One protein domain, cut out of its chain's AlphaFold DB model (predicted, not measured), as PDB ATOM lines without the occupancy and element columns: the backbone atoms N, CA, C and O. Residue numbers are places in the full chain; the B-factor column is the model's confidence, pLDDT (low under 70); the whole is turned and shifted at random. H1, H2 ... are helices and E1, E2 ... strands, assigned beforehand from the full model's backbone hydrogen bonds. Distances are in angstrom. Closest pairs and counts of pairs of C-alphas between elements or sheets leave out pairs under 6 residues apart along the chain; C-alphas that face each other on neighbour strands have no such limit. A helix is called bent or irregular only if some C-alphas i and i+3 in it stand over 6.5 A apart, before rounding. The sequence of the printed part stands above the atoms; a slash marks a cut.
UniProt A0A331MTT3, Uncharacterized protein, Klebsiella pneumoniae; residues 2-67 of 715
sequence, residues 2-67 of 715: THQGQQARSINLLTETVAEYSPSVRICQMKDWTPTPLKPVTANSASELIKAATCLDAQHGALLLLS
ATOM      1  N   THR A   2     -27.792 -32.750  67.368       30.78
ATOM      2  CA  THR A   2     -28.798 -32.510  66.321       30.78
ATOM      3  C   THR A   2     -28.157 -31.912  65.064       30.78
ATOM      4  O   THR A   2     -27.962 -30.704  64.970       30.78
ATOM      5  N   HIS A   3     -27.844 -32.751  64.072       37.56
ATOM      6  CA  HIS A   3     -27.349 -32.307  62.761       37.56
ATOM      7  C   HIS A   3     -28.483 -31.738  61.887       37.56
ATOM      8  O   HIS A   3     -28.903 -32.353  60.912       37.56
ATOM      9  N   GLN A   4     -28.989 -30.549  62.222       36.75
ATOM     10  CA  GLN A   4     -29.888 -29.813  61.327       36.75
ATOM     11  C   GLN A   4     -29.090 -29.022  60.271       36.75
ATOM     12  O   GLN A   4     -28.293 -28.143  60.589       36.75
ATOM     13  N   GLY A   5     -29.342 -29.315  58.992       42.06
ATOM     14  CA  GLY A   5     -29.223 -28.355  57.887       42.06
ATOM     15  C   GLY A   5     -27.870 -28.157  57.185       42.06
ATOM     16  O   GLY A   5     -27.879 -27.678  56.058       42.06
ATOM     17  N   GLN A   6     -26.713 -28.514  57.756       53.53
ATOM     18  CA  GLN A   6     -25.417 -28.175  57.116       53.53
ATOM     19  C   GLN A   6     -24.937 -29.129  56.003       53.53
ATOM     20  O   GLN A   6     -24.096 -28.735  55.193       53.53
ATOM     21  N   GLN A   7     -25.454 -30.362  55.947       70.25
ATOM     22  CA  GLN A   7     -25.037 -31.384  54.969       70.25
ATOM     23  C   GLN A   7     -25.802 -31.329  53.637       70.25
ATOM     24  O   GLN A   7     -25.349 -31.926  52.667       70.25
ATOM     25  N   ALA A   8     -26.925 -30.609  53.565       84.25
ATOM     26  CA  ALA A   8     -27.683 -30.419  52.332       84.25
ATOM     27  C   ALA A   8     -27.401 -29.029  51.740       84.25
ATOM     28  O   ALA A   8     -27.554 -28.012  52.417       84.25
ATOM     29  N   ARG A   9     -26.997 -28.970  50.468       87.31
ATOM     30  CA  ARG A   9     -26.831 -27.725  49.693       87.31
ATOM     31  C   ARG A   9     -27.754 -27.738  48.478       87.31
ATOM     32  O   ARG A   9     -28.139 -28.806  48.021       87.31
ATOM     33  N   SER A  10     -28.107 -26.575  47.932       88.62
ATOM     34  CA  SER A  10     -28.870 -26.517  46.674       88.62
ATOM     35  C   SER A  10     -28.042 -27.082  45.515       88.62
ATOM     36  O   SER A  10     -26.848 -26.796  45.424       88.62
ATOM     37  N   ILE A  11     -28.680 -27.812  44.592       89.94
ATOM     38  CA  ILE A  11     -28.052 -28.292  43.348       89.94
ATOM     39  C   ILE A  11     -27.448 -27.159  42.504       89.94
ATOM     40  O   ILE A  11     -26.475 -27.374  41.788       89.94
ATOM     41  N   ASN A  12     -27.946 -25.929  42.653       89.12
ATOM     42  CA  ASN A  12     -27.404 -24.751  41.970       89.12
ATOM     43  C   ASN A  12     -25.965 -24.403  42.402       89.12
ATOM     44  O   ASN A  12     -25.275 -23.701  41.673       89.12
ATOM     45  N   LEU A  13     -25.492 -24.920  43.544       90.12
ATOM     46  CA  LEU A  13     -24.122 -24.735  44.045       90.12
ATOM     47  C   LEU A  13     -23.156 -25.844  43.579       90.12
ATOM     48  O   LEU A  13     -22.050 -25.956  44.110       90.12
ATOM     49  N   LEU A  14     -23.546 -26.687  42.612       90.12
ATOM     50  CA  LEU A  14     -22.770 -27.846  42.142       90.12
ATOM     51  C   LEU A  14     -21.322 -27.499  41.757       90.12
ATOM     52  O   LEU A  14     -20.398 -28.173  42.204       90.12
ATOM     53  N   THR A  15     -21.119 -26.442  40.970       89.81
ATOM     54  CA  THR A  15     -19.799 -26.010  40.463       89.81
ATOM     55  C   THR A  15     -18.909 -25.355  41.526       89.81
ATOM     56  O   THR A  15     -17.694 -25.249  41.335       89.81
ATOM     57  N   GLU A  16     -19.502 -24.922  42.642       87.94
ATOM     58  CA  GLU A  16     -18.821 -24.348  43.810       87.94
ATOM     59  C   GLU A  16     -18.535 -25.404  44.889       87.94
ATOM     60  O   GLU A  16     -17.571 -25.284  45.639       87.94
ATOM     61  N   THR A  17     -19.370 -26.447  44.963       87.56
ATOM     62  CA  THR A  17     -19.358 -27.453  46.037       87.56
ATOM     63  C   THR A  17     -18.625 -28.737  45.643       87.56
ATOM     64  O   THR A  17     -17.956 -29.338  46.481       87.56
ATOM     65  N   VAL A  18     -18.748 -29.187  44.389       87.69
ATOM     66  CA  VAL A  18     -18.204 -30.474  43.927       87.69
ATOM     67  C   VAL A  18     -17.048 -30.230  42.964       87.69
ATOM     68  O   VAL A  18     -17.245 -29.741  41.851       87.69
ATOM     69  N   ALA A  19     -15.837 -30.608  43.387       84.75
ATOM     70  CA  ALA A  19     -14.593 -30.319  42.671       84.75
ATOM     71  C   ALA A  19     -14.624 -30.749  41.194       84.75
ATOM     72  O   ALA A  19     -14.221 -29.968  40.336       84.75
ATOM     73  N   GLU A  20     -15.161 -31.934  40.885       86.12
ATOM     74  CA  GLU A  20     -15.259 -32.469  39.515       86.12
ATOM     75  C   GLU A  20     -15.967 -31.512  38.544       86.12
ATOM     76  O   GLU A  20     -15.519 -31.332  37.415       86.12
ATOM     77  N   TYR A  21     -17.040 -30.856  38.995       88.62
ATOM     78  CA  TYR A  21     -17.832 -29.925  38.186       88.62
ATOM     79  C   TYR A  21     -17.294 -28.488  38.230       88.62
ATOM     80  O   TYR A  21     -17.821 -27.612  37.543       88.62
ATOM     81  N   SER A  22     -16.250 -28.219  39.019       86.31
ATOM     82  CA  SER A  22     -15.657 -26.890  39.123       86.31
ATOM     83  C   SER A  22     -14.736 -26.596  37.929       86.31
ATOM     84  O   SER A  22     -13.804 -27.364  37.669       86.31
ATOM     85  N   PRO A  23     -14.889 -25.455  37.223       81.31
ATOM     86  CA  PRO A  23     -13.965 -25.057  36.155       81.31
ATOM     87  C   PRO A  23     -12.495 -25.015  36.608       81.31
ATOM     88  O   PRO A  23     -11.591 -25.342  35.835       81.31
ATOM     89  N   SER A  24     -12.267 -24.680  37.882       82.94
ATOM     90  CA  SER A  24     -10.951 -24.586  38.522       82.94
ATOM     91  C   SER A  24     -10.192 -25.916  38.584       82.94
ATOM     92  O   SER A  24      -8.962 -25.905  38.621       82.94
ATOM     93  N   VAL A  25     -10.874 -27.070  38.544       82.25
ATOM     94  CA  VAL A  25     -10.204 -28.383  38.615       82.25
ATOM     95  C   VAL A  25      -9.280 -28.623  37.416       82.25
ATOM     96  O   VAL A  25      -8.222 -29.232  37.570       82.25
ATOM     97  N   ARG A  26      -9.600 -28.068  36.238       75.94
ATOM     98  CA  ARG A  26      -8.792 -28.230  35.012       75.94
ATOM     99  C   ARG A  26      -7.360 -27.705  35.172       75.94
ATOM    100  O   ARG A  26      -6.410 -28.312  34.665       75.94
ATOM    101  N   ILE A  27      -7.220 -26.591  35.892       81.31
ATOM    102  CA  ILE A  27      -5.955 -25.877  36.119       81.31
ATOM    103  C   ILE A  27      -5.291 -26.220  37.459       81.31
ATOM    104  O   ILE A  27      -4.169 -25.785  37.703       81.31
ATOM    105  N   CYS A  28      -5.948 -26.990  38.329       83.12
ATOM    106  CA  CYS A  28      -5.379 -27.358  39.621       83.12
ATOM    107  C   CYS A  28      -4.389 -28.532  39.510       83.12
ATOM    108  O   CYS A  28      -4.476 -29.367  38.604       83.12
ATOM    109  N   GLN A  29      -3.477 -28.614  40.479       85.44
ATOM    110  CA  GLN A  29      -2.495 -29.698  40.598       85.44
ATOM    111  C   GLN A  29      -3.045 -30.955  41.294       85.44
ATOM    112  O   GLN A  29      -2.303 -31.904  41.498       85.44
ATOM    113  N   MET A  30      -4.327 -30.993  41.694       84.62
ATOM    114  CA  MET A  30      -4.906 -32.150  42.406       84.62
ATOM    115  C   MET A  30      -4.709 -33.454  41.625       84.62
ATOM    116  O   MET A  30      -4.289 -34.456  42.193       84.62
ATOM    117  N   LYS A  31      -4.921 -33.402  40.307       85.19
ATOM    118  CA  LYS A  31      -4.712 -34.503  39.353       85.19
ATOM    119  C   LYS A  31      -3.289 -35.090  39.343       85.19
ATOM    120  O   LYS A  31      -3.115 -36.200  38.854       85.19
ATOM    121  N   ASP A  32      -2.298 -34.360  39.857       84.19
ATOM    122  CA  ASP A  32      -0.892 -34.775  39.868       84.19
ATOM    123  C   ASP A  32      -0.545 -35.623  41.112       84.19
ATOM    124  O   ASP A  32       0.524 -36.231  41.163       84.19
ATOM    125  N   TRP A  33      -1.429 -35.664  42.126       85.44
ATOM    126  CA  TRP A  33      -1.159 -36.325  43.412       85.44
ATOM    127  C   TRP A  33      -2.340 -37.026  44.090       85.44
ATOM    128  O   TRP A  33      -2.095 -37.803  45.010       85.44
ATOM    129  N   THR A  34      -3.591 -36.780  43.695       86.69
ATOM    130  CA  THR A  34      -4.742 -37.483  44.286       86.69
ATOM    131  C   THR A  34      -4.661 -38.994  44.001       86.69
ATOM    132  O   THR A  34      -4.379 -39.389  42.866       86.69
ATOM    133  N   PRO A  35      -4.906 -39.868  44.996       80.38
ATOM    134  CA  PRO A  35      -5.067 -41.300  44.770       80.38
ATOM    135  C   PRO A  35      -6.422 -41.627  44.118       80.38
ATOM    136  O   PRO A  35      -6.605 -42.739  43.625       80.38
ATOM    137  N   THR A  36      -7.360 -40.673  44.105       80.25
ATOM    138  CA  THR A  36      -8.730 -40.839  43.621       80.25
ATOM    139  C   THR A  36      -8.867 -40.201  42.232       80.25
ATOM    140  O   THR A  36      -8.916 -38.974  42.127       80.25
ATOM    141  N   PRO A  37      -8.926 -40.975  41.132       75.00
ATOM    142  CA  PRO A  37      -9.050 -40.390  39.801       75.00
ATOM    143  C   PRO A  37     -10.377 -39.631  39.672       75.00
ATOM    144  O   PRO A  37     -11.450 -40.206  39.843       75.00
ATOM    145  N   LEU A  38     -10.291 -38.340  39.338       79.81
ATOM    146  CA  LEU A  38     -11.453 -37.491  39.072       79.81
ATOM    147  C   LEU A  38     -12.303 -38.087  37.945       79.81
ATOM    148  O   LEU A  38     -11.773 -38.449  36.887       79.81
ATOM    149  N   LYS A  39     -13.625 -38.137  38.131       80.75
ATOM    150  CA  LYS A  39     -14.544 -38.577  37.082       80.75
ATOM    151  C   LYS A  39     -14.418 -37.661  35.855       80.75
ATOM    152  O   LYS A  39     -14.477 -36.436  35.995       80.75
ATOM    153  N   PRO A  40     -14.304 -38.212  34.633       76.75
ATOM    154  CA  PRO A  40     -14.327 -37.398  33.428       76.75
ATOM    155  C   PRO A  40     -15.718 -36.774  33.249       76.75
ATOM    156  O   PRO A  40     -16.710 -37.478  33.058       76.75
ATOM    157  N   VAL A  41     -15.782 -35.442  33.289       82.69
ATOM    158  CA  VAL A  41     -16.993 -34.651  33.023       82.69
ATOM    159  C   VAL A  41     -16.773 -33.709  31.839       82.69
ATOM    160  O   VAL A  41     -15.667 -33.210  31.613       82.69
ATOM    161  N   THR A  42     -17.823 -33.459  31.055       81.44
ATOM    162  CA  THR A  42     -17.755 -32.517  29.928       81.44
ATOM    163  C   THR A  42     -17.925 -31.077  30.420       81.44
ATOM    164  O   THR A  42     -18.273 -30.829  31.573       81.44
ATOM    165  N   ALA A  43     -17.714 -30.093  29.539       76.75
ATOM    166  CA  ALA A  43     -17.998 -28.691  29.861       76.75
ATOM    167  C   ALA A  43     -19.479 -28.427  30.213       76.75
ATOM    168  O   ALA A  43     -19.763 -27.471  30.929       76.75
ATOM    169  N   ASN A  44     -20.400 -29.279  29.747       84.75
ATOM    170  CA  ASN A  44     -21.842 -29.112  29.929       84.75
ATOM    171  C   ASN A  44     -22.414 -29.986  31.056       84.75
ATOM    172  O   ASN A  44     -23.530 -29.736  31.499       84.75
ATOM    173  N   SER A  45     -21.672 -30.973  31.572       88.44
ATOM    174  CA  SER A  45     -22.219 -31.952  32.528       88.44
ATOM    175  C   SER A  45     -22.789 -31.327  33.809       88.44
ATOM    176  O   SER A  45     -23.714 -31.884  34.394       88.44
ATOM    177  N   ALA A  46     -22.291 -30.160  34.235       88.69
ATOM    178  CA  ALA A  46     -22.856 -29.426  35.368       88.69
ATOM    179  C   ALA A  46     -24.244 -28.835  35.056       88.69
ATOM    180  O   ALA A  46     -25.181 -29.006  35.833       88.69
ATOM    181  N   SER A  47     -24.396 -28.160  33.909       89.88
ATOM    182  CA  SER A  47     -25.667 -27.546  33.505       89.88
ATOM    183  C   SER A  47     -26.697 -28.591  33.076       89.88
ATOM    184  O   SER A  47     -27.881 -28.432  33.365       89.88
ATOM    185  N   GLU A  48     -26.255 -29.694  32.470       91.44
ATOM    186  CA  GLU A  48     -27.075 -30.875  32.180       91.44
ATOM    187  C   GLU A  48     -27.635 -31.501  33.464       91.44
ATOM    188  O   GLU A  48     -28.836 -31.763  33.531       91.44
ATOM    189  N   LEU A  49     -26.812 -31.675  34.508       90.75
ATOM    190  CA  LEU A  49     -27.252 -32.246  35.785       90.75
ATOM    191  C   LEU A  49     -28.212 -31.315  36.545       90.75
ATOM    192  O   LEU A  49     -29.239 -31.777  37.041       90.75
ATOM    193  N   ILE A  50     -27.931 -30.006  36.588       91.06
ATOM    194  CA  ILE A  50     -28.838 -29.004  37.180       91.06
ATOM    195  C   ILE A  50     -30.181 -28.983  36.434       91.06
ATOM    196  O   ILE A  50     -31.243 -28.976  37.063       91.06
ATOM    197  N   LYS A  51     -30.159 -29.022  35.095       90.88
ATOM    198  CA  LYS A  51     -31.373 -29.083  34.270       90.88
ATOM    199  C   LYS A  51     -32.157 -30.372  34.517       90.88
ATOM    200  O   LYS A  51     -33.366 -30.297  34.706       90.88
ATOM    201  N   ALA A  52     -31.492 -31.527  34.563       90.88
ATOM    202  CA  ALA A  52     -32.131 -32.808  34.855       90.88
ATOM    203  C   ALA A  52     -32.800 -32.808  36.241       90.88
ATOM    204  O   ALA A  52     -33.965 -33.181  36.347       90.88
ATOM    205  N   ALA A  53     -32.113 -32.307  37.274       90.50
ATOM    206  CA  ALA A  53     -32.686 -32.151  38.611       90.50
ATOM    207  C   ALA A  53     -33.911 -31.218  38.609       90.50
ATOM    208  O   ALA A  53     -34.949 -31.574  39.158       90.50
ATOM    209  N   THR A  54     -33.827 -30.074  37.922       88.38
ATOM    210  CA  THR A  54     -34.931 -29.098  37.811       88.38
ATOM    211  C   THR A  54     -36.137 -29.648  37.040       88.38
ATOM    212  O   THR A  54     -37.271 -29.280  37.333       88.38
ATOM    213  N   CYS A  55     -35.914 -30.526  36.056       91.06
ATOM    214  CA  CYS A  55     -36.982 -31.206  35.321       91.06
ATOM    215  C   CYS A  55     -37.652 -32.335  36.123       91.06
ATOM    216  O   CYS A  55     -38.797 -32.663  35.825       91.06
ATOM    217  N   LEU A  56     -36.954 -32.933  37.095       91.19
ATOM    218  CA  LEU A  56     -37.521 -33.936  38.004       91.19
ATOM    219  C   LEU A  56     -38.352 -33.275  39.107       91.19
ATOM    220  O   LEU A  56     -39.488 -33.679  39.334       91.19
ATOM    221  N   ASP A  57     -37.793 -32.259  39.767       86.75
ATOM    222  CA  ASP A  57     -38.498 -31.448  40.757       86.75
ATOM    223  C   ASP A  57     -37.918 -30.025  40.793       86.75
ATOM    224  O   ASP A  57     -36.736 -29.796  41.082       86.75
ATOM    225  N   ALA A  58     -38.758 -29.042  40.472       79.81
ATOM    226  CA  ALA A  58     -38.345 -27.652  40.422       79.81
ATOM    227  C   ALA A  58     -38.068 -27.129  41.841       79.81
ATOM    228  O   ALA A  58     -38.930 -27.162  42.709       79.81
ATOM    229  N   GLN A  59     -36.875 -26.560  42.041       73.38
ATOM    230  CA  GLN A  59     -36.385 -25.957  43.296       73.38
ATOM    231  C   GLN A  59     -35.973 -26.928  44.424       73.38
ATOM    232  O   GLN A  59     -35.222 -26.503  45.302       73.38
ATOM    233  N   HIS A  60     -36.342 -28.214  44.389       81.94
ATOM    234  CA  HIS A  60     -36.028 -29.171  45.471       81.94
ATOM    235  C   HIS A  60     -34.739 -29.995  45.280       81.94
ATOM    236  O   HIS A  60     -34.358 -30.768  46.160       81.94
ATOM    237  N   GLY A  61     -34.022 -29.823  44.163       85.31
ATOM    238  CA  GLY A  61     -32.744 -30.500  43.924       85.31
ATOM    239  C   GLY A  61     -31.674 -30.159  44.974       85.31
ATOM    240  O   GLY A  61     -31.299 -28.994  45.140       85.31
ATOM    241  N   ALA A  62     -31.135 -31.186  45.640       87.88
ATOM    242  CA  ALA A  62     -30.163 -31.049  46.724       87.88
ATOM    243  C   ALA A  62     -28.886 -31.882  46.510       87.88
ATOM    244  O   ALA A  62     -28.908 -32.974  45.947       87.88
ATOM    245  N   LEU A  63     -27.770 -31.361  47.018       88.38
ATOM    246  CA  LEU A  63     -26.472 -32.019  47.149       88.38
ATOM    247  C   LEU A  63     -26.301 -32.473  48.596       88.38
ATOM    248  O   LEU A  63     -26.361 -31.641  49.502       88.38
ATOM    249  N   LEU A  64     -26.060 -33.767  48.810       87.81
ATOM    250  CA  LEU A  64     -25.771 -34.330  50.129       87.81
ATOM    251  C   LEU A  64     -24.259 -34.499  50.309       87.81
ATOM    252  O   LEU A  64     -23.617 -35.287  49.620       87.81
ATOM    253  N   LEU A  65     -23.700 -33.740  51.248       83.06
ATOM    254  CA  LEU A  65     -22.293 -33.769  51.634       83.06
ATOM    255  C   LEU A  65     -22.063 -34.872  52.670       83.06
ATOM    256  O   LEU A  65     -22.319 -34.688  53.863       83.06
ATOM    257  N   LEU A  66     -21.564 -36.017  52.207       81.75
ATOM    258  CA  LEU A  66     -21.115 -37.111  53.064       81.75
ATOM    259  C   LEU A  66     -19.649 -36.900  53.458       81.75
ATOM    260  O   LEU A  66     -18.820 -36.512  52.637       81.75
ATOM    261  N   SER A  67     -19.334 -37.139  54.731       81.88
ATOM    262  CA  SER A  67     -17.972 -37.029  55.255       81.88
ATOM    263  C   SER A  67     -17.253 -38.362  55.086       81.88
ATOM    264  O   SER A  67     -17.595 -39.315  55.781       81.88
TER     265      SER A  67
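Overview. This is residues 2 to 67 of the 715 residues of an uncharacterized protein of Klebsiella pneumoniae (UniProt A0A331MTT3). A short two-stranded ribbon, E1 beside E2, and the longer helix H3 have the short helix H1 between them, while H2 and a long loop reach away to one end, where residues 31 to 37 stick out. The whole is loose and flat, with a radius of gyration of the C-alphas of 13.6 A and spans of 37 by 33 by 15 A. The printed part has 66 residues, with E1, H1, H2, H3 and E2 in that order along the chain; the sheet E1 - E2 is antiparallel. The class is mostly helix, though under half of the residues are in named elements.

Along the chain. Find C-alpha 8 at (-27.683, -30.419, 52.332), where strand E1, residues 8 to 10, begins. Its partner E2, residues 62 to 64, ends at C-alpha 64 at (-25.771, -34.330, 50.129). H1 takes residues 11 to 17, 9.1 A long, and is irregular: C-alphas 12 and 15 are 7.9 A apart. H3, residues 45 to 56, runs 16.4 A from C-alpha 45 at (-22.219, -31.952, 32.528). H2 is residues 23 to 27.

Arrangement. Look first at E1 and E2, antiparallel at 146 degrees, with N 9 and O 63 within hydrogen-bond range at 2.9 A. The closest C-alphas of H1 and E2, Ile 11 and Ala 62, are 4.8 A apart. H1 and H3 touch at a shallow tilt of 22 degrees, opposite ways, closest at C-alphas Ile 11 and Ile 50, 6.3 A. H1 and H2 are close but not clearly touching, closest at C-alphas Thr 15 and Pro 23, 7.3 A. H2 and H3 are apart. Every O i to N i+4 pair is within hydrogen-bond range in H3, against 1 of 3 in H1 and 0 of 1 in H2, whose O i to N i+3 pairs are within range in 3 of 4 and 2 of 2.

Size, cuts and confidence. The farthest C-alphas, Thr 2 and Asp 32, are 38.5 A apart. The printed part has no cut, and the link from H2 to H3, 17 residues, is long. Look for low confidence at residues 2 to 6, under 70.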